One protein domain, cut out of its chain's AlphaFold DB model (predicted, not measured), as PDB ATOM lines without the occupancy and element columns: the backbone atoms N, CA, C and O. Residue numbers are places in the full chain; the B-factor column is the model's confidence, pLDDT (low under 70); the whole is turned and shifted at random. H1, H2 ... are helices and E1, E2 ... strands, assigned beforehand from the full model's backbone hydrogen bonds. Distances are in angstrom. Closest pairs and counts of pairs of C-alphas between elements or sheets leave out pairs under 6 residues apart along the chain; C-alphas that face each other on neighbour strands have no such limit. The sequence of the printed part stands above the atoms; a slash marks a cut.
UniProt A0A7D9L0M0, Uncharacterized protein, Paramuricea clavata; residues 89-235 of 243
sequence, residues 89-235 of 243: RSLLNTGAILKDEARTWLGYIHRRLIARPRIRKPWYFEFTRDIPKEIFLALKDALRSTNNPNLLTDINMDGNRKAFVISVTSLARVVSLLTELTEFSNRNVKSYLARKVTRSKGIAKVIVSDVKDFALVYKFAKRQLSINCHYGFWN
ATOM      1  N   ARG A  89     -19.185 -18.351  54.781       53.25
ATOM      2  CA  ARG A  89     -20.603 -17.961  54.939       53.25
ATOM      3  C   ARG A  89     -21.332 -18.801  55.986       53.25
ATOM      4  O   ARG A  89     -22.308 -18.325  56.562       53.25
ATOM      5  N   SER A  90     -20.828 -19.994  56.266       52.28
ATOM      6  CA  SER A  90     -21.431 -20.972  57.158       52.28
ATOM      7  C   SER A  90     -20.724 -21.137  58.515       52.28
ATOM      8  O   SER A  90     -21.157 -21.933  59.336       52.28
ATOM      9  N   LEU A  91     -19.678 -20.361  58.817       55.03
ATOM     10  CA  LEU A  91     -19.345 -20.042  60.209       55.03
ATOM     11  C   LEU A  91     -20.180 -18.816  60.588       55.03
ATOM     12  O   LEU A  91     -19.827 -17.701  60.203       55.03
ATOM     13  N   LEU A  92     -21.335 -19.057  61.223       54.78
ATOM     14  CA  LEU A  92     -22.309 -18.094  61.764       54.78
ATOM     15  C   LEU A  92     -22.115 -16.644  61.271       54.78
ATOM     16  O   LEU A  92     -21.379 -15.850  61.851       54.78
ATOM     17  N   ASN A  93     -22.813 -16.306  60.183       70.44
ATOM     18  CA  ASN A  93     -22.990 -14.955  59.629       70.44
ATOM     19  C   ASN A  93     -21.731 -14.257  59.054       70.44
ATOM     20  O   ASN A  93     -21.853 -13.197  58.439       70.44
ATOM     21  N   THR A  94     -20.523 -14.824  59.174       79.06
ATOM     22  CA  THR A  94     -19.305 -14.092  58.773       79.06
ATOM     23  C   THR A  94     -19.236 -13.799  57.274       79.06
ATOM     24  O   THR A  94     -18.923 -12.673  56.883       79.06
ATOM     25  N   GLY A  95     -19.609 -14.750  56.415       80.00
ATOM     26  CA  GLY A  95     -19.619 -14.503  54.971       80.00
ATOM     27  C   GLY A  95     -20.749 -13.584  54.480       80.00
ATOM     28  O   GLY A  95     -20.569 -12.921  53.462       80.00
ATOM     29  N   ALA A  96     -21.876 -13.474  55.193       84.94
ATOM     30  CA  ALA A  96     -22.909 -12.486  54.861       84.94
ATOM     31  C   ALA A  96     -22.448 -11.062  55.216       84.94
ATOM     32  O   ALA A  96     -22.546 -10.161  54.384       84.94
ATOM     33  N   ILE A  97     -21.827 -10.889  56.391       89.31
ATOM     34  CA  ILE A  97     -21.181  -9.627  56.784       89.31
ATOM     35  C   ILE A  97     -20.103  -9.243  55.767       89.31
ATOM     36  O   ILE A  97     -20.076  -8.117  55.277       89.31
ATOM     37  N   LEU A  98     -19.230 -10.188  55.415       90.31
ATOM     38  CA  LEU A  98     -18.150  -9.959  54.461       90.31
ATOM     39  C   LEU A  98     -18.679  -9.593  53.069       90.31
ATOM     40  O   LEU A  98     -18.092  -8.744  52.401       90.31
ATOM     41  N   LYS A  99     -19.803 -10.180  52.651       92.25
ATOM     42  CA  LYS A  99     -20.477  -9.838  51.398       92.25
ATOM     43  C   LYS A  99     -20.959  -8.394  51.375       92.25
ATOM     44  O   LYS A  99     -20.652  -7.662  50.430       92.25
ATOM     45  N   ASP A 100     -21.694  -7.972  52.396       92.94
ATOM     46  CA  ASP A 100     -22.223  -6.605  52.467       92.94
ATOM     47  C   ASP A 100     -21.101  -5.570  52.615       92.94
ATOM     48  O   ASP A 100     -21.128  -4.490  52.007       92.94
ATOM     49  N   GLU A 101     -20.054  -5.933  53.347       94.88
ATOM     50  CA  GLU A 101     -18.866  -5.113  53.522       94.88
ATOM     51  C   GLU A 101     -18.076  -4.999  52.201       94.88
ATOM     52  O   GLU A 101     -17.747  -3.890  51.778       94.88
ATOM     53  N   ALA A 102     -17.903  -6.088  51.446       96.12
ATOM     54  CA  ALA A 102     -17.274  -6.063  50.123       96.12
ATOM     55  C   ALA A 102     -18.070  -5.245  49.091       96.12
ATOM     56  O   ALA A 102     -17.490  -4.494  48.297       96.12
ATOM     57  N   ARG A 103     -19.408  -5.307  49.127       97.44
ATOM     58  CA  ARG A 103     -20.271  -4.436  48.306       97.44
ATOM     59  C   ARG A 103     -20.074  -2.966  48.670       97.44
ATOM     60  O   ARG A 103     -19.998  -2.104  47.790       97.44
ATOM     61  N   THR A 104     -19.917  -2.684  49.960       97.12
ATOM     62  CA  THR A 104     -19.592  -1.345  50.455       97.12
ATOM     63  C   THR A 104     -18.225  -0.880  49.944       97.12
ATOM     64  O   THR A 104     -18.111   0.256  49.468       97.12
ATOM     65  N   TRP A 105     -17.203  -1.746  49.942       97.56
ATOM     66  CA  TRP A 105     -15.877  -1.437  49.388       97.56
ATOM     67  C   TRP A 105     -15.947  -1.032  47.917       97.56
ATOM     68  O   TRP A 105     -15.373  -0.007  47.546       97.56
ATOM     69  N   LEU A 106     -16.694  -1.776  47.092       98.06
ATOM     70  CA  LEU A 106     -16.906  -1.439  45.679       98.06
ATOM     71  C   LEU A 106     -17.506  -0.037  45.512       98.06
ATOM     72  O   LEU A 106     -17.035   0.752  44.686       98.06
ATOM     73  N   GLY A 107     -18.498   0.309  46.336       97.62
ATOM     74  CA  GLY A 107     -19.083   1.648  46.361       97.62
ATOM     75  C   GLY A 107     -18.059   2.738  46.701       97.62
ATOM     76  O   GLY A 107     -18.025   3.780  46.039       97.62
ATOM     77  N   TYR A 108     -17.193   2.502  47.691       96.75
ATOM     78  CA  TYR A 108     -16.111   3.428  48.042       96.75
ATOM     79  C   TYR A 108     -15.091   3.586  46.916       96.75
ATOM     80  O   TYR A 108     -14.757   4.722  46.567       96.75
ATOM     81  N   ILE A 109     -14.644   2.475  46.327       97.19
ATOM     82  CA  ILE A 109     -13.711   2.463  45.195       97.19
ATOM     83  C   ILE A 109     -14.277   3.320  44.062       97.19
ATOM     84  O   ILE A 109     -13.658   4.313  43.682       97.19
ATOM     85  N   HIS A 110     -15.498   3.028  43.608       96.69
ATOM     86  CA  HIS A 110     -16.127   3.750  42.501       96.69
ATOM     87  C   HIS A 110     -16.253   5.259  42.769       96.69
ATOM     88  O   HIS A 110     -15.972   6.086  41.896       96.69
ATOM     89  N   ARG A 111     -16.625   5.658  43.995       94.25
ATOM     90  CA  ARG A 111     -16.725   7.081  44.367       94.25
ATOM     91  C   ARG A 111     -15.374   7.795  44.337       94.25
ATOM     92  O   ARG A 111     -15.343   8.985  44.015       94.25
ATOM     93  N   ARG A 112     -14.282   7.097  44.668       93.44
ATOM     94  CA  ARG A 112     -12.923   7.659  44.707       93.44
ATOM     95  C   ARG A 112     -12.217   7.690  43.356       93.44
ATOM     96  O   ARG A 112     -11.231   8.410  43.227       93.44
ATOM     97  N   LEU A 113     -12.750   7.013  42.341       94.12
ATOM     98  CA  LEU A 113     -12.308   7.177  40.959       94.12
ATOM     99  C   LEU A 113     -12.696   8.576  40.452       94.12
ATOM    100  O   LEU A 113     -13.866   8.866  40.187       94.12
ATOM    101  N   ILE A 114     -11.703   9.459  40.352       91.25
ATOM    102  CA  ILE A 114     -11.857  10.865  39.951       91.25
ATOM    103  C   ILE A 114     -10.831  11.240  38.878       91.25
ATOM    104  O   ILE A 114      -9.795  10.607  38.754       91.25
ATOM    105  N   ALA A 115     -11.086  12.293  38.103       88.56
ATOM    106  CA  ALA A 115     -10.163  12.712  37.042       88.56
ATOM    107  C   ALA A 115      -8.963  13.539  37.524       88.56
ATOM    108  O   ALA A 115      -8.050  13.782  36.747       88.56
ATOM    109  N   ARG A 116      -8.979  14.031  38.768       86.69
ATOM    110  CA  ARG A 116      -7.909  14.879  39.308       86.69
ATOM    111  C   ARG A 116      -7.116  14.103  40.359       86.69
ATOM    112  O   ARG A 116      -7.744  13.619  41.304       86.69
ATOM    113  N   PRO A 117      -5.787  13.983  40.229       86.88
ATOM    114  CA  PRO A 117      -4.977  13.324  41.241       86.88
ATOM    115  C   PRO A 117      -4.931  14.150  42.529       86.88
ATOM    116  O   PRO A 117      -5.103  15.371  42.525       86.88
ATOM    117  N   ARG A 118      -4.674  13.477  43.653       86.44
ATOM    118  CA  ARG A 118      -4.325  14.152  44.908       86.44
ATOM    119  C   ARG A 118      -2.872  14.615  44.852       86.44
ATOM    120  O   ARG A 118      -2.031  13.892  44.337       86.44
ATOM    121  N   ILE A 119      -2.575  15.756  45.472       86.44
ATOM    122  CA  ILE A 119      -1.225  16.345  45.491       86.44
ATOM    123  C   ILE A 119      -0.204  15.398  46.140       86.44
ATOM    124  O   ILE A 119       0.864  15.167  45.596       86.44
ATOM    125  N   ARG A 120      -0.534  14.830  47.310       87.94
ATOM    126  CA  ARG A 120       0.436  14.065  48.113       87.94
ATOM    127  C   ARG A 120       0.697  12.649  47.599       87.94
ATOM    128  O   ARG A 120       1.810  12.154  47.706       87.94
ATOM    129  N   LYS A 121      -0.351  11.974  47.130       88.69
ATOM    130  CA  LYS A 121      -0.292  10.622  46.563       88.69
ATOM    131  C   LYS A 121      -1.152  10.619  45.298       88.69
ATOM    132  O   LYS A 121      -2.351  10.329  45.394       88.69
ATOM    133  N   PRO A 122      -0.597  11.052  44.154       91.31
ATOM    134  CA  PRO A 122      -1.306  11.019  42.884       91.31
ATOM    135  C   PRO A 122      -1.802   9.607  42.594       91.31
ATOM    136  O   PRO A 122      -1.113   8.642  42.912       91.31
ATOM    137  N   TRP A 123      -2.998   9.486  42.007       93.62
ATOM    138  CA  TRP A 123      -3.452   8.216  41.419       93.62
ATOM    139  C   TRP A 123      -3.507   7.024  42.394       93.62
ATOM    140  O   TRP A 123      -3.520   5.861  41.999       93.62
ATOM    141  N   TYR A 124      -3.594   7.322  43.690       95.12
ATOM    142  CA  TYR A 124      -3.670   6.356  44.774       95.12
ATOM    143  C   TYR A 124      -4.705   6.798  45.803       95.12
ATOM    144  O   TYR A 124      -4.809   7.983  46.154       95.12
ATOM    145  N   PHE A 125      -5.455   5.844  46.342       94.50
ATOM    146  CA  PHE A 125      -6.264   6.089  47.524       94.50
ATOM    147  C   PHE A 125      -6.287   4.885  48.459       94.50
ATOM    148  O   PHE A 125      -6.252   3.734  48.042       94.50
ATOM    149  N   GLU A 126      -6.437   5.199  49.741       95.38
ATOM    150  CA  GLU A 126      -6.720   4.238  50.799       95.38
ATOM    151  C   GLU A 126      -8.009   4.640  51.525       95.38
ATOM    152  O   GLU A 126      -8.325   5.837  51.662       95.38
ATOM    153  N   PHE A 127      -8.780   3.656  51.967       95.94
ATOM    154  CA  PHE A 127      -9.885   3.866  52.897       95.94
ATOM    155  C   PHE A 127      -9.936   2.737  53.918       95.94
ATOM    156  O   PHE A 127      -9.564   1.605  53.627       95.94
ATOM    157  N   THR A 128     -10.390   3.069  55.122       96.75
ATOM    158  CA  THR A 128     -10.421   2.152  56.258       96.75
ATOM    159  C   THR A 128     -11.846   1.773  56.616       96.75
ATOM    160  O   THR A 128     -12.769   2.581  56.478       96.75
ATOM    161  N   ARG A 129     -12.010   0.546  57.098       96.31
ATOM    162  CA  ARG A 129     -13.262  -0.030  57.574       96.31
ATOM    163  C   ARG A 129     -13.002  -0.723  58.901       96.31
ATOM    164  O   ARG A 129     -12.009  -1.437  59.040       96.31
ATOM    165  N   ASP A 130     -13.871  -0.489  59.871       93.50
ATOM    166  CA  ASP A 130     -13.812  -1.183  61.153       93.50
ATOM    167  C   ASP A 130     -14.410  -2.577  60.948       93.50
ATOM    168  O   ASP A 130     -15.602  -2.717  60.681       93.50
ATOM    169  N   ILE A 131     -13.557  -3.602  60.988       91.19
ATOM    170  CA  ILE A 131     -13.946  -4.989  60.711       91.19
ATOM    171  C   ILE A 131     -13.510  -5.851  61.897       91.19
ATOM    172  O   ILE A 131     -12.325  -5.827  62.256       91.19
ATOM    173  N   PRO A 132     -14.424  -6.630  62.508       90.31
ATOM    174  CA  PRO A 132     -14.056  -7.537  63.585       90.31
ATOM    175  C   PRO A 132     -12.973  -8.523  63.143       90.31
ATOM    176  O   PRO A 132     -12.907  -8.935  61.981       90.31
ATOM    177  N   LYS A 133     -12.104  -8.900  64.082       88.81
ATOM    178  CA  LYS A 133     -10.932  -9.741  63.799       88.81
ATOM    179  C   LYS A 133     -11.355 -11.089  63.229       88.81
ATOM    180  O   LYS A 133     -10.702 -11.605  62.332       88.81
ATOM    181  N   GLU A 134     -12.458 -11.616  63.727       86.81
ATOM    182  CA  GLU A 134     -13.031 -12.909  63.383       86.81
ATOM    183  C   GLU A 134     -13.483 -12.926  61.917       86.81
ATOM    184  O   GLU A 134     -13.177 -13.869  61.195       86.81
ATOM    185  N   ILE A 135     -14.095 -11.834  61.437       89.38
ATOM    186  CA  ILE A 135     -14.490 -11.679  60.027       89.38
ATOM    187  C   ILE A 135     -13.259 -11.655  59.119       89.38
ATOM    188  O   ILE A 135     -13.229 -12.303  58.074       89.38
ATOM    189  N   PHE A 136     -12.223 -10.918  59.522       91.50
ATOM    190  CA  PHE A 136     -10.987 -10.860  58.750       91.50
ATOM    191  C   PHE A 136     -10.249 -12.205  58.729       91.50
ATOM    192  O   PHE A 136      -9.744 -12.616  57.684       91.50
ATOM    193  N   LEU A 137     -10.187 -12.904  59.865       89.56
ATOM    194  CA  LEU A 137      -9.581 -14.232  59.936       89.56
ATOM    195  C   LEU A 137     -10.343 -15.235  59.072       89.56
ATOM    196  O   LEU A 137      -9.694 -15.958  58.327       89.56
ATOM    197  N   ALA A 138     -11.679 -15.194  59.078       87.50
ATOM    198  CA  ALA A 138     -12.495 -16.017  58.193       87.50
ATOM    199  C   ALA A 138     -12.153 -15.767  56.715       87.50
ATOM    200  O   ALA A 138     -11.895 -16.723  55.994       87.50
ATOM    201  N   LEU A 139     -12.046 -14.504  56.274       90.25
ATOM    202  CA  LEU A 139     -11.594 -14.169  54.913       90.25
ATOM    203  C   LEU A 139     -10.203 -14.752  54.613       90.25
ATOM    204  O   LEU A 139      -9.988 -15.347  53.560       90.25
ATOM    205  N   LYS A 140      -9.249 -14.564  55.526       90.56
ATOM    206  CA  LYS A 140      -7.872 -15.045  55.365       90.56
ATOM    207  C   LYS A 140      -7.831 -16.572  55.242       90.56
ATOM    208  O   LYS A 140      -7.171 -17.091  54.345       90.56
ATOM    209  N   ASP A 141      -8.524 -17.284  56.122       86.25
ATOM    210  CA  ASP A 141      -8.556 -18.748  56.125       86.25
ATOM    211  C   ASP A 141      -9.295 -19.286  54.890       86.25
ATOM    212  O   ASP A 141      -8.845 -20.256  54.277       86.25
ATOM    213  N   ALA A 142     -10.344 -18.594  54.439       84.50
ATOM    214  CA  ALA A 142     -11.030 -18.904  53.190       84.50
ATOM    215  C   ALA A 142     -10.096 -18.812  51.985       84.50
ATOM    216  O   ALA A 142     -10.034 -19.738  51.180       84.50
ATOM    217  N   LEU A 143      -9.337 -17.722  51.876       86.88
ATOM    218  CA  LEU A 143      -8.430 -17.530  50.752       86.88
ATOM    219  C   LEU A 143      -7.242 -18.495  50.788       86.88
ATOM    220  O   LEU A 143      -6.791 -18.918  49.734       86.88
ATOM    221  N   ARG A 144      -6.753 -18.881  51.972       85.12
ATOM    222  CA  ARG A 144      -5.700 -19.907  52.094       85.12
ATOM    223  C   ARG A 144      -6.165 -21.293  51.676       85.12
ATOM    224  O   ARG A 144      -5.376 -22.066  51.154       85.12
ATOM    225  N   SER A 145      -7.428 -21.593  51.941       79.94
ATOM    226  CA  SER A 145      -7.998 -22.923  51.737       79.94
ATOM    227  C   SER A 145      -8.706 -23.052  50.381       79.94
ATOM    228  O   SER A 145      -9.271 -24.099  50.084       79.94
ATOM    229  N   THR A 146      -8.742 -21.985  49.573       81.00
ATOM    230  CA  THR A 146      -9.518 -21.956  48.328       81.00
ATOM    231  C   THR A 146      -8.946 -22.895  47.280       81.00
ATOM    232  O   THR A 146      -7.758 -22.865  46.988       81.00
ATOM    233  N   ASN A 147      -9.820 -23.679  46.654       74.00
ATOM    234  CA  ASN A 147      -9.470 -24.495  45.493       74.00
ATOM    235  C   ASN A 147      -9.720 -23.754  44.171       74.00
ATOM    236  O   ASN A 147      -9.538 -24.323  43.097       74.00
ATOM    237  N   ASN A 148     -10.168 -22.493  44.221       76.94
ATOM    238  CA  ASN A 148     -10.447 -21.729  43.014       76.94
ATOM    239  C   ASN A 148      -9.117 -21.336  42.343       76.94
ATOM    240  O   ASN A 148      -8.387 -20.503  42.893       76.94
ATOM    241  N   PRO A 149      -8.799 -21.850  41.138       76.31
ATOM    242  CA  PRO A 149      -7.520 -21.585  40.478       76.31
ATOM    243  C   PRO A 149      -7.312 -20.097  40.188       76.31
ATOM    244  O   PRO A 149      -6.176 -19.636  40.059       76.31
ATOM    245  N   ASN A 150      -8.400 -19.320  40.137       78.06
ATOM    246  CA  ASN A 150      -8.317 -17.883  39.947       78.06
ATOM    247  C   ASN A 150      -7.900 -17.098  41.191       78.06
ATOM    248  O   ASN A 150      -7.577 -15.923  41.069       78.06
ATOM    249  N   LEU A 151      -7.916 -17.720  42.365       80.25
ATOM    250  CA  LEU A 151      -7.524 -17.102  43.632       80.25
ATOM    251  C   LEU A 151      -6.246 -17.726  44.214       80.25
ATOM    252  O   LEU A 151      -5.740 -17.242  45.218       80.25
ATOM    253  N   LEU A 152      -5.709 -18.770  43.574       74.81
ATOM    254  CA  LEU A 152      -4.467 -19.440  43.977       74.81
ATOM    255  C   LEU A 152      -3.192 -18.729  43.497       74.81
ATOM    256  O   LEU A 152      -2.115 -18.967  44.031       74.81
ATOM    257  N   THR A 153      -3.294 -17.886  42.470       80.19
ATOM    258  CA  THR A 153      -2.154 -17.202  41.835       80.19
ATOM    259  C   THR A 153      -2.321 -15.692  41.940       80.19
ATOM    260  O   THR A 153      -3.443 -15.207  42.050       80.19
ATOM    261  N   ASP A 154      -1.212 -14.948  41.922       85.00
ATOM    262  CA  ASP A 154      -1.178 -13.477  42.022       85.00
ATOM    263  C   ASP A 154      -1.816 -12.897  43.300       85.00
ATOM    264  O   ASP A 154      -2.155 -11.711  43.338       85.00
ATOM    265  N   ILE A 155      -1.989 -13.722  44.340       90.38
ATOM    266  CA  ILE A 155      -2.399 -13.310  45.684       90.38
ATOM    267  C   ILE A 155      -1.269 -13.651  46.653       90.38
ATOM    268  O   ILE A 155      -1.022 -14.815  46.959       90.38
ATOM    269  N   ASN A 156      -0.609 -12.620  47.168       92.56
ATOM    270  CA  ASN A 156       0.434 -12.735  48.174       92.56
ATOM    271  C   ASN A 156      -0.151 -12.430  49.551       92.56
ATOM    272  O   ASN A 156      -0.808 -11.406  49.748       92.56
ATOM    273  N   MET A 157       0.099 -13.305  50.519       94.44
ATOM    274  CA  MET A 157      -0.347 -13.114  51.894       94.44
ATOM    275  C   MET A 157       0.843 -13.118  52.834       94.44
ATOM    276  O   MET A 157       1.519 -14.134  52.965       94.44
ATOM    277  N   ASP A 158       1.049 -12.008  53.529       94.06
ATOM    278  CA  ASP A 158       2.113 -11.878  54.519       94.06
ATOM    279  C   ASP A 158       1.602 -11.142  55.756       94.06
ATOM    280  O   ASP A 158       0.664 -10.343  55.698       94.06
ATOM    281  N   GLY A 159       2.186 -11.418  56.913       93.12
ATOM    282  CA  GLY A 159       1.750 -10.790  58.142       93.12
ATOM    283  C   GLY A 159       2.706 -10.974  59.301       93.12
ATOM    284  O   GLY A 159       3.483 -11.916  59.391       93.12
ATOM    285  N   ASN A 160       2.589 -10.057  60.249       92.69
ATOM    286  CA  ASN A 160       3.304 -10.082  61.511       92.69
ATOM    287  C   ASN A 160       2.327  -9.854  62.674       92.69
ATOM    288  O   ASN A 160       1.109  -9.783  62.503       92.69
ATOM    289  N   ARG A 161       2.858  -9.698  63.890       91.12
ATOM    290  CA  ARG A 161       2.041  -9.485  65.099       91.12
ATOM    291  C   ARG A 161       1.208  -8.191  65.071       91.12
ATOM    292  O   ARG A 161       0.263  -8.068  65.842       91.12
ATOM    293  N   LYS A 162       1.555  -7.212  64.227       93.56
ATOM    294  CA  LYS A 162       0.898  -5.894  64.152       93.56
ATOM    295  C   LYS A 162      -0.153  -5.825  63.046       93.56
ATOM    296  O   LYS A 162      -1.205  -5.213  63.252       93.56
ATOM    297  N   ALA A 163       0.127  -6.419  61.890       96.19
ATOM    298  CA  ALA A 163      -0.753  -6.360  60.731       96.19
ATOM    299  C   ALA A 163      -0.616  -7.589  59.827       96.19
ATOM    300  O   ALA A 163       0.410  -8.265  59.837       96.19
ATOM    301  N   PHE A 164      -1.646  -7.828  59.024       97.38
ATOM    302  CA  PHE A 164      -1.668  -8.838  57.974       97.38
ATOM    303  C   PHE A 164      -2.077  -8.186  56.653       97.38
ATOM    304  O   PHE A 164      -2.969  -7.337  56.633       97.38
ATOM    305  N   VAL A 165      -1.427  -8.572  55.564       97.00
ATOM    306  CA  VAL A 165      -1.607  -8.031  54.221       97.00
ATOM    307  C   VAL A 165      -2.007  -9.160  53.281       97.00
ATOM    308  O   VAL A 165      -1.353 -10.196  53.232       97.00
ATOM    309  N   ILE A 166      -3.076  -8.935  52.525       96.25
ATOM    310  CA  ILE A 166      -3.425  -9.716  51.338       96.25
ATOM    311  C   ILE A 166      -3.238  -8.770  50.153       96.25
ATOM    312  O   ILE A 166      -3.994  -7.810  50.005       96.25
ATOM    313  N   SER A 167      -2.203  -9.010  49.359       96.12
ATOM    314  CA  SER A 167      -1.831  -8.229  48.182       96.12
ATOM    315  C   SER A 167      -2.199  -9.005  46.925       96.12
ATOM    316  O   SER A 167      -1.931 -10.200  46.833       96.12
ATOM    317  N   VAL A 168      -2.843  -8.340  45.972       96.12
ATOM    318  CA  VAL A 168      -3.256  -8.920  44.696       96.12
ATOM    319  C   VAL A 168      -2.621  -8.121  43.569       96.12
ATOM    320  O   VAL A 168      -2.868  -6.921  43.447       96.12
ATOM    321  N   THR A 169      -1.822  -8.780  42.732       95.12
ATOM    322  CA  THR A 169      -0.993  -8.132  41.694       95.12
ATOM    323  C   THR A 169      -1.585  -8.233  40.287       95.12
ATOM    324  O   THR A 169      -1.008  -7.739  39.322       95.12
ATOM    325  N   SER A 170      -2.781  -8.812  40.151       94.94
ATOM    326  CA  SER A 170      -3.491  -8.938  38.876       94.94
ATOM    327  C   SER A 170      -4.927  -8.435  38.978       94.94
ATOM    328  O   SER A 170      -5.711  -8.859  39.833       94.94
ATOM    329  N   LEU A 171      -5.311  -7.545  38.054       95.50
ATOM    330  CA  LEU A 171      -6.667  -6.988  38.010       95.50
ATOM    331  C   LEU A 171      -7.719  -8.086  37.812       95.50
ATOM    332  O   LEU A 171      -8.811  -7.996  38.370       95.50
ATOM    333  N   ALA A 172      -7.399  -9.132  37.044       94.56
ATOM    334  CA  ALA A 172      -8.301 -10.262  36.855       94.56
ATOM    335  C   ALA A 172      -8.591 -10.963  38.188       94.56
ATOM    336  O   ALA A 172      -9.750 -11.261  38.474       94.56
ATOM    337  N   ARG A 173      -7.569 -11.141  39.037       94.44
ATOM    338  CA  ARG A 173      -7.721 -11.769  40.355       94.44
ATOM    339  C   ARG A 173      -8.469 -10.879  41.335       94.44
ATOM    340  O   ARG A 173      -9.314 -11.380  42.066       94.44
ATOM    341  N   VAL A 174      -8.257  -9.563  41.293       96.06
ATOM    342  CA  VAL A 174      -9.071  -8.608  42.069       96.06
ATOM    343  C   VAL A 174     -10.546  -8.723  41.692       96.06
ATOM    344  O   VAL A 174     -11.409  -8.754  42.569       96.06
ATOM    345  N   VAL A 175     -10.851  -8.822  40.395       96.56
ATOM    346  CA  VAL A 175     -12.230  -9.012  39.936       96.56
ATOM    347  C   VAL A 175     -12.777 -10.362  40.403       96.56
ATOM    348  O   VAL A 175     -13.899 -10.383  40.903       96.56
ATOM    349  N   SER A 176     -12.019 -11.459  40.295       93.88
ATOM    350  CA  SER A 176     -12.439 -12.778  40.797       93.88
ATOM    351  C   SER A 176     -12.707 -12.759  42.302       93.88
ATOM    352  O   SER A 176     -13.770 -13.196  42.730       93.88
ATOM    353  N   LEU A 177     -11.803 -12.173  43.089       94.19
ATOM    354  CA  LEU A 177     -11.938 -12.041  44.538       94.19
ATOM    355  C   LEU A 177     -13.210 -11.275  44.897       94.19
ATOM    356  O   LEU A 177     -14.028 -11.744  45.680       94.19
ATOM    357  N   LEU A 178     -13.404 -10.096  44.306       95.50
ATOM    358  CA  LEU A 178     -14.563  -9.259  44.608       95.50
ATOM    359  C   LEU A 178     -15.865  -9.857  44.065       95.50
ATOM    360  O   LEU A 178     -16.907  -9.659  44.682       95.50
ATOM    361  N   THR A 179     -15.825 -10.598  42.956       94.06
ATOM    362  CA  THR A 179     -16.972 -11.369  42.440       94.06
ATOM    363  C   THR A 179     -17.400 -12.399  43.475       94.06
ATOM    364  O   THR A 179     -18.566 -12.417  43.862       94.06
ATOM    365  N   GLU A 180     -16.443 -13.168  43.993       90.06
ATOM    366  CA  GLU A 180     -16.719 -14.214  44.971       90.06
ATOM    367  C   GLU A 180     -17.228 -13.635  46.291       90.06
ATOM    368  O   GLU A 180     -18.239 -14.077  46.827       90.06
ATOM    369  N   LEU A 181     -16.614 -12.558  46.786       91.81
ATOM    370  CA  LEU A 181     -17.060 -11.917  48.023       91.81
ATOM    371  C   LEU A 181     -18.456 -11.297  47.901       91.81
ATOM    372  O   LEU A 181     -19.251 -11.397  48.832       91.81
ATOM    373  N   THR A 182     -18.772 -10.651  46.777       93.69
ATOM    374  CA  THR A 182     -20.014  -9.865  46.635       93.69
ATOM    375  C   THR A 182     -21.187 -10.622  46.021       93.69
ATOM    376  O   THR A 182     -22.317 -10.116  46.070       93.69
ATOM    377  N   GLU A 183     -20.926 -11.792  45.431       90.88
ATOM    378  CA  GLU A 183     -21.845 -12.539  44.557       90.88
ATOM    379  C   GLU A 183     -22.294 -11.714  43.330       90.88
ATOM    380  O   GLU A 183     -23.349 -11.950  42.741       90.88
ATOM    381  N   PHE A 184     -21.523 -10.693  42.940       95.44
ATOM    382  CA  PHE A 184     -21.785  -9.925  41.726       95.44
ATOM    383  C   PHE A 184     -21.147 -10.585  40.512       95.44
ATOM    384  O   PHE A 184     -20.073 -11.162  40.588       95.44
ATOM    385  N   SER A 185     -21.763 -10.407  39.341       95.75
ATOM    386  CA  SER A 185     -21.126 -10.817  38.091       95.75
ATOM    387  C   SER A 185     -19.820 -10.047  37.854       95.75
ATOM    388  O   SER A 185     -19.692  -8.871  38.212       95.75
ATOM    389  N   ASN A 186     -18.887 -10.670  37.131       95.56
ATOM    390  CA  ASN A 186     -17.652 -10.028  36.666       95.56
ATOM    391  C   ASN A 186     -17.908  -8.651  36.018       95.56
ATOM    392  O   ASN A 186     -17.149  -7.703  36.226       95.56
ATOM    393  N   ARG A 187     -18.988  -8.521  35.231       96.62
ATOM    394  CA  ARG A 187     -19.380  -7.259  34.584       96.62
ATOM    395  C   ARG A 187     -19.743  -6.191  35.616       96.62
ATOM    396  O   ARG A 187     -19.294  -5.053  35.484       96.62
ATOM    397  N   ASN A 188     -20.520  -6.558  36.631       97.00
ATOM    398  CA  ASN A 188     -20.927  -5.641  37.689       97.00
ATOM    399  C   ASN A 188     -19.711  -5.179  38.493       97.00
ATOM    400  O   ASN A 188     -19.518  -3.975  38.639       97.00
ATOM    401  N   VAL A 189     -18.829  -6.090  38.912       97.88
ATOM    402  CA  VAL A 189     -17.589  -5.729  39.624       97.88
ATOM    403  C   VAL A 189     -16.729  -4.774  38.790       97.88
ATOM    404  O   VAL A 189     -16.366  -3.699  39.268       97.88
ATOM    405  N   LYS A 190     -16.480  -5.089  37.510       97.56
ATOM    406  CA  LYS A 190     -15.718  -4.210  36.601       97.56
ATOM    407  C   LYS A 190     -16.332  -2.813  36.468       97.56
ATOM    408  O   LYS A 190     -15.589  -1.846  36.321       97.56
ATOM    409  N   SER A 191     -17.659  -2.688  36.554       97.00
ATOM    410  CA  SER A 191     -18.336  -1.384  36.515       97.00
ATOM    411  C   SER A 191     -18.088  -0.520  37.756       97.00
ATOM    412  O   SER A 191     -18.149   0.697  37.655       97.00
ATOM    413  N   TYR A 192     -17.743  -1.110  38.905       97.88
ATOM    414  CA  TYR A 192     -17.314  -0.355  40.090       97.88
ATOM    415  C   TYR A 192     -15.829   0.028  40.031       97.88
ATOM    416  O   TYR A 192     -15.432   1.061  40.571       97.88
ATOM    417  N   LEU A 193     -15.007  -0.773  39.349       97.56
ATOM    418  CA  LEU A 193     -13.572  -0.517  39.170       97.56
ATOM    419  C   LEU A 193     -13.267   0.485  38.042       97.56
ATOM    420  O   LEU A 193     -12.104   0.815  37.809       97.56
ATOM    421  N   ALA A 194     -14.290   0.982  37.345       96.56
ATOM    422  CA  ALA A 194     -14.169   1.988  36.303       96.56
ATOM    423  C   ALA A 194     -15.308   3.007  36.394       96.56
ATOM    424  O   ALA A 194     -16.465   2.642  36.542       96.56
ATOM    425  N   ARG A 195     -15.004   4.292  36.229       95.12
ATOM    426  CA  ARG A 195     -15.995   5.368  36.287       95.12
ATOM    427  C   ARG A 195     -15.815   6.342  35.136       95.12
ATOM    428  O   ARG A 195     -14.746   6.926  34.965       95.12
ATOM    429  N   LYS A 196     -16.889   6.579  34.379       92.94
ATOM    430  CA  LYS A 196     -16.960   7.710  33.444       92.94
ATOM    431  C   LYS A 196     -17.051   9.008  34.244       92.94
ATOM    432  O   LYS A 196     -17.910   9.143  35.116       92.94
ATOM    433  N   VAL A 197     -16.171   9.962  33.958       87.75
ATOM    434  CA  VAL A 197     -16.137  11.251  34.654       87.75
ATOM    435  C   VAL A 197     -16.784  12.311  33.771       87.75
ATOM    436  O   VAL A 197     -16.194  12.768  32.797       87.75
ATOM    437  N   THR A 198     -18.000  12.729  34.127       79.12
ATOM    438  CA  THR A 198     -18.845  13.600  33.290       79.12
ATOM    439  C   THR A 198     -18.178  14.928  32.924       79.12
ATOM    440  O   THR A 198     -18.254  15.354  31.777       79.12
ATOM    441  N   ARG A 199     -17.484  15.576  33.871       76.25
ATOM    442  CA  ARG A 199     -16.886  16.908  33.650       76.25
ATOM    443  C   ARG A 199     -15.662  16.893  32.733       76.25
ATOM    444  O   ARG A 199     -15.477  17.827  31.969       76.25
ATOM    445  N   SER A 200     -14.827  15.860  32.814       75.69
ATOM    446  CA  SER A 200     -13.597  15.739  32.017       75.69
ATOM    447  C   SER A 200     -13.764  14.844  30.785       75.69
ATOM    448  O   SER A 200     -12.809  14.665  30.036       75.69
ATOM    449  N   LYS A 201     -14.958  14.265  30.591       83.69
ATOM    450  CA  LYS A 201     -15.343  13.367  29.489       83.69
ATOM    451  C   LYS A 201     -14.475  12.103  29.329       83.69
ATOM    452  O   LYS A 201     -14.614  11.392  28.344       83.69
ATOM    453  N   GLY A 202     -13.626  11.777  30.302       91.56
ATOM    454  CA  GLY A 202     -12.777  10.582  30.283       91.56
ATOM    455  C   GLY A 202     -13.241   9.474  31.228       91.56
ATOM    456  O   GLY A 202     -14.343   9.514  31.785       91.56
ATOM    457  N   ILE A 203     -12.378   8.482  31.432       94.69
ATOM    458  CA  ILE A 203     -12.646   7.315  32.278       94.69
ATOM    459  C   ILE A 203     -11.534   7.179  33.314       94.69
ATOM    460  O   ILE A 203     -10.361   7.120  32.963       94.69
ATOM    461  N   ALA A 204     -11.912   7.096  34.588       95.94
ATOM    462  CA  ALA A 204     -11.017   6.689  35.662       95.94
ATOM    463  C   ALA A 204     -11.149   5.178  35.902       95.94
ATOM    464  O   ALA A 204     -12.274   4.678  35.937       95.94
ATOM    465  N   LYS A 205     -10.044   4.442  36.047       96.88
ATOM    466  CA  LYS A 205     -10.053   2.980  36.252       96.88
ATOM    467  C   LYS A 205      -9.015   2.561  37.281       96.88
ATOM    468  O   LYS A 205      -7.932   3.135  37.304       96.88
ATOM    469  N   VAL A 206      -9.334   1.550  38.084       97.62
ATOM    470  CA  VAL A 206      -8.366   0.887  38.968       97.62
ATOM    471  C   VAL A 206      -7.262   0.241  38.128       97.62
ATOM    472  O   VAL A 206      -7.539  -0.347  37.081       97.62
ATOM    473  N   ILE A 207      -6.024   0.369  38.597       96.56
ATOM    474  CA  ILE A 207      -4.829  -0.229  38.002       96.56
ATOM    475  C   ILE A 207      -4.281  -1.223  39.007       96.56
ATOM    476  O   ILE A 207      -4.165  -0.893  40.186       96.56
ATOM    477  N   VAL A 208      -3.964  -2.419  38.524       96.44
ATOM    478  CA  VAL A 208      -3.345  -3.464  39.330       96.44
ATOM    479  C   VAL A 208      -2.217  -4.085  38.522       96.44
ATOM    480  O   VAL A 208      -2.449  -4.498  37.384       96.44
ATOM    481  N   SER A 209      -1.022  -4.120  39.100       93.12
ATOM    482  CA  SER A 209       0.150  -4.807  38.556       93.12
ATOM    483  C   SER A 209       1.046  -5.308  39.695       93.12
ATOM    484  O   SER A 209       0.735  -5.132  40.871       93.12
ATOM    485  N   ASP A 210       2.175  -5.906  39.338       89.00
ATOM    486  CA  ASP A 210       3.295  -6.238  40.222       89.00
ATOM    487  C   ASP A 210       3.820  -5.051  41.057       89.00
ATOM    488  O   ASP A 210       4.140  -5.217  42.230       89.00
ATOM    489  N   VAL A 211       3.880  -3.852  40.472       91.00
ATOM    490  CA  VAL A 211       4.344  -2.617  41.136       91.00
ATOM    491  C   VAL A 211       3.202  -1.843  41.809       91.00
ATOM    492  O   VAL A 211       3.430  -1.078  42.746       91.00
ATOM    493  N   LYS A 212       1.966  -2.004  41.324       93.69
ATOM    494  CA  LYS A 212       0.769  -1.291  41.802       93.69
ATOM    495  C   LYS A 212      -0.251  -2.308  42.288       93.69
ATOM    496  O   LYS A 212      -1.228  -2.578  41.595       93.69
ATOM    497  N   ASP A 213      -0.015  -2.896  43.448       95.31
ATOM    498  CA  ASP A 213      -0.887  -3.932  43.980       95.31
ATOM    499  C   ASP A 213      -2.232  -3.382  44.486       95.31
ATOM    500  O   ASP A 213      -2.400  -2.206  44.830       95.31
ATOM    501  N   PHE A 214      -3.232  -4.259  44.518       97.50
ATOM    502  CA  PHE A 214      -4.448  -4.046  45.288       97.50
ATOM    503  C   PHE A 214      -4.270  -4.735  46.637       97.50
ATOM    504  O   PHE A 214      -4.114  -5.954  46.680       97.50
ATOM    505  N   ALA A 215      -4.315  -3.984  47.737       97.44
ATOM    506  CA  ALA A 215      -3.988  -4.537  49.049       97.44
ATOM    507  C   ALA A 215      -5.118  -4.376  50.068       97.44
ATOM    508  O   ALA A 215      -5.661  -3.285  50.270       97.44
ATOM    509  N   LEU A 216      -5.410  -5.473  50.764       97.69
ATOM    510  CA  LEU A 216      -6.227  -5.538  51.968       97.69
ATOM    511  C   LEU A 216      -5.284  -5.650  53.172       97.69
ATOM    512  O   LEU A 216      -4.633  -6.674  53.367       97.69
ATOM    513  N   VAL A 217      -5.191  -4.593  53.977       97.88
ATOM    514  CA  VAL A 217      -4.264  -4.506  55.115       97.88
ATOM    515  C   VAL A 217      -5.045  -4.445  56.417       97.88
ATOM    516  O   VAL A 217      -5.630  -3.413  56.750       97.88
ATOM    517  N   TYR A 218      -5.025  -5.525  57.189       98.12
ATOM    518  CA  TYR A 218      -5.672  -5.579  58.492       98.12
ATOM    519  C   TYR A 218      -4.702  -5.230  59.616       98.12
ATOM    520  O   TYR A 218      -3.645  -5.842  59.753       98.12
ATOM    521  N   LYS A 219      -5.066  -4.261  60.455       96.62
ATOM    522  CA  LYS A 219      -4.279  -3.817  61.616       96.62
ATOM    523  C   LYS A 219      -4.905  -4.377  62.889       96.62
ATOM    524  O   LYS A 219      -5.933  -3.869  63.338       96.62
ATOM    525  N   PHE A 220      -4.262  -5.368  63.510       91.12
ATOM    526  CA  PHE A 220      -4.831  -6.113  64.642       91.12
ATOM    527  C   PHE A 220      -5.157  -5.224  65.845       91.12
ATOM    528  O   PHE A 220      -6.261  -5.295  66.377       91.12
ATOM    529  N   ALA A 221      -4.232  -4.340  66.230       91.50
ATOM    530  CA  ALA A 221      -4.425  -3.449  67.378       91.50
ATOM    531  C   ALA A 221      -5.584  -2.458  67.182       91.50
ATOM    532  O   ALA A 221      -6.220  -2.057  68.150       91.50
ATOM    533  N   LYS A 222      -5.863  -2.067  65.931       92.38
ATOM    534  CA  LYS A 222      -6.922  -1.102  65.598       92.38
ATOM    535  C   LYS A 222      -8.237  -1.760  65.188       92.38
ATOM    536  O   LYS A 222      -9.214  -1.047  65.028       92.38
ATOM    537  N   ARG A 223      -8.253  -3.082  64.984       92.00
ATOM    538  CA  ARG A 223      -9.387  -3.832  64.414       92.00
ATOM    539  C   ARG A 223      -9.922  -3.203  63.118       92.00
ATOM    540  O   ARG A 223     -11.122  -3.060  62.911       92.00
ATOM    541  N   GLN A 224      -8.993  -2.796  62.255       95.75
ATOM    542  CA  GLN A 224      -9.286  -2.023  61.049       95.75
ATOM    543  C   GLN A 224      -8.711  -2.686  59.810       95.75
ATOM    544  O   GLN A 224      -7.524  -3.017  59.781       95.75
ATOM    545  N   LEU A 225      -9.536  -2.784  58.769       97.44
ATOM    546  CA  LEU A 225      -9.121  -3.138  57.422       97.44
ATOM    547  C   LEU A 225      -8.899  -1.866  56.599       97.44
ATOM    548  O   LEU A 225      -9.802  -1.043  56.471       97.44
ATOM    549  N   SER A 226      -7.713  -1.708  56.025       97.56
ATOM    550  CA  SER A 226      -7.424  -0.703  55.003       97.56
ATOM    551  C   SER A 226      -7.467  -1.352  53.630       97.56
ATOM    552  O   SER A 226      -6.861  -2.404  53.436       97.56
ATOM    553  N   ILE A 227      -8.149  -0.715  52.687       97.94
ATOM    554  CA  ILE A 227      -8.169  -1.110  51.282       97.94
ATOM    555  C   ILE A 227      -7.389  -0.062  50.503       97.94
ATOM    556  O   ILE A 227      -7.736   1.125  50.534       97.94
ATOM    557  N   ASN A 228      -6.341  -0.510  49.821       97.44
ATOM    558  CA  ASN A 228      -5.394   0.332  49.107       97.44
ATOM    559  C   ASN A 228      -5.498   0.049  47.608       97.44
ATOM    560  O   ASN A 228      -5.398  -1.104  47.190       97.44
ATOM    561  N   CYS A 229      -5.679   1.104  46.812       95.88
ATOM    562  CA  CYS A 229      -5.856   0.989  45.370       95.88
ATOM    563  C   CYS A 229      -5.051   2.048  44.619       95.88
ATOM    564  O   CYS A 229      -5.089   3.236  44.963       95.88
ATOM    565  N   HIS A 230      -4.443   1.631  43.513       96.69
ATOM    566  CA  HIS A 230      -3.976   2.526  42.462       96.69
ATOM    567  C   HIS A 230      -5.051   2.682  41.380       96.69
ATOM    568  O   HIS A 230      -5.862   1.785  41.140       96.69
ATOM    569  N   TYR A 231      -5.099   3.841  40.733       96.56
ATOM    570  CA  TYR A 231      -6.047   4.107  39.656       96.56
ATOM    571  C   TYR A 231      -5.501   5.150  38.691       96.56
ATOM    572  O   TYR A 231      -4.777   6.044  39.097       96.56
ATOM    573  N   GLY A 232      -5.898   5.089  37.429       95.31
ATOM    574  CA  GLY A 232      -5.531   6.073  36.417       95.31
ATOM    575  C   GLY A 232      -6.744   6.784  35.848       95.31
ATOM    576  O   GLY A 232      -7.880   6.330  36.004       95.31
ATOM    577  N   PHE A 233      -6.502   7.885  35.146       95.44
ATOM    578  CA  PHE A 233      -7.482   8.526  34.276       95.44
ATOM    579  C   PHE A 233      -7.008   8.476  32.826       95.44
ATOM    580  O   PHE A 233      -5.827   8.675  32.548       95.44
ATOM    581  N   TRP A 234      -7.945   8.230  31.917       95.50
ATOM    582  CA  TRP A 234      -7.764   8.292  30.473       95.50
ATOM    583  C   TRP A 234      -8.728   9.328  29.914       95.50
ATOM    584  O   TRP A 234      -9.912   9.319  30.266       95.50
ATOM    585  N   ASN A 235      -8.239  10.221  29.056       92.81
ATOM    586  CA  ASN A 235      -9.094  11.219  28.412       92.81
ATOM    587  C   ASN A 235     -10.025  10.577  27.358       92.81
ATOM    588  O   ASN A 235     -10.016   9.364  27.144       92.81
TER     589      ASN A 235
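What this domain is: This is residues 89 to 235 of the 243 residues of an uncharacterized protein of Paramuricea clavata (UniProt A0A7D9L0M0). A long, twisted antiparallel sheet has the helices H1 and H2 packed over one of its faces, with H3 and H4 packed on H1 and grazing the sheet. The long strand E7 is the sheet's spine: E1 and E6 run beside its first part, with E3 and E2 beyond E6, while E5 and then E4 continue the sheet beside its last part. The printed part has 147 residues, with four named helices and seven named strands in the order H1 E1 H2 E2 E3 H3 H4 E4 E5 E6 E7, class mixed. It is compact, with a radius of gyration of the C-alphas of 15.2 A and spans of 46 by 32 by 26 A.

Where its parts are: H1, residues 94 to 112, begins at C-alpha 94 (-19.305, -14.092, 58.773) and is 26.7 A long. E1, residues 124 to 130, is 20.7 A long, and H2, residues 133 to 144, is 16.4 A. E2, residues 155 to 159, and E3, residues 163 to 168, follow. H3 is residues 171 to 182, H4 residues 186 to 192, E4 residues 194 to 197, E5 residues 202 to 207 and E6 residues 214 to 219. E7, residues 224 to 234, is 32.3 A long and ends at C-alpha 234 (-7.764, 8.292, 30.473).

How they stand to each other: H1 is the hub, touching three helices. It touches H2 about perpendicular at 89 degrees, closest C-alphas Thr 94 and Ile 135, 5.5 A. It touches H3 at a steep tilt of 49 degrees, opposite ways, closest C-alphas Lys 99 and Thr 182, 4.8 A. It touches H4 at a steep tilt of 51 degrees, the same way, closest C-alphas His 110 and Tyr 192, 4.9 A. H1 and H2 are on the same face of the branched sheet; H2 has a height over the sheet of 10.1 A. E1 lies on one side of E7, with N 127 and O 227 at 3.1 A, within hydrogen-bond range. E5 and E6 lie on the other side, with N 205 and O 232 at 2.9 A and N 217 and O 226 at 2.8 A. E3 pairs with E6, N 166 and O 216 at 2.9 A. Among the hairpins are E2 and E3, with N 158 and O 165 at 3.0 A, and E4 and E5, with N 195 and O 204 at 2.8 A; E2 and E4 are edge strands of the sheet. In H1, H2, H3 and H4 every O i to N i+4 pair is within hydrogen-bond range.

The domain as a whole: The two C-alphas farthest apart, those of Leu 92 and Asn 235, are 46.3 A apart. The printed part has no cut. The link from H1 to E1, 11 residues, is long. Mean pLDDT of the printed part is 90.8, and residues 89 to 92 are under 70.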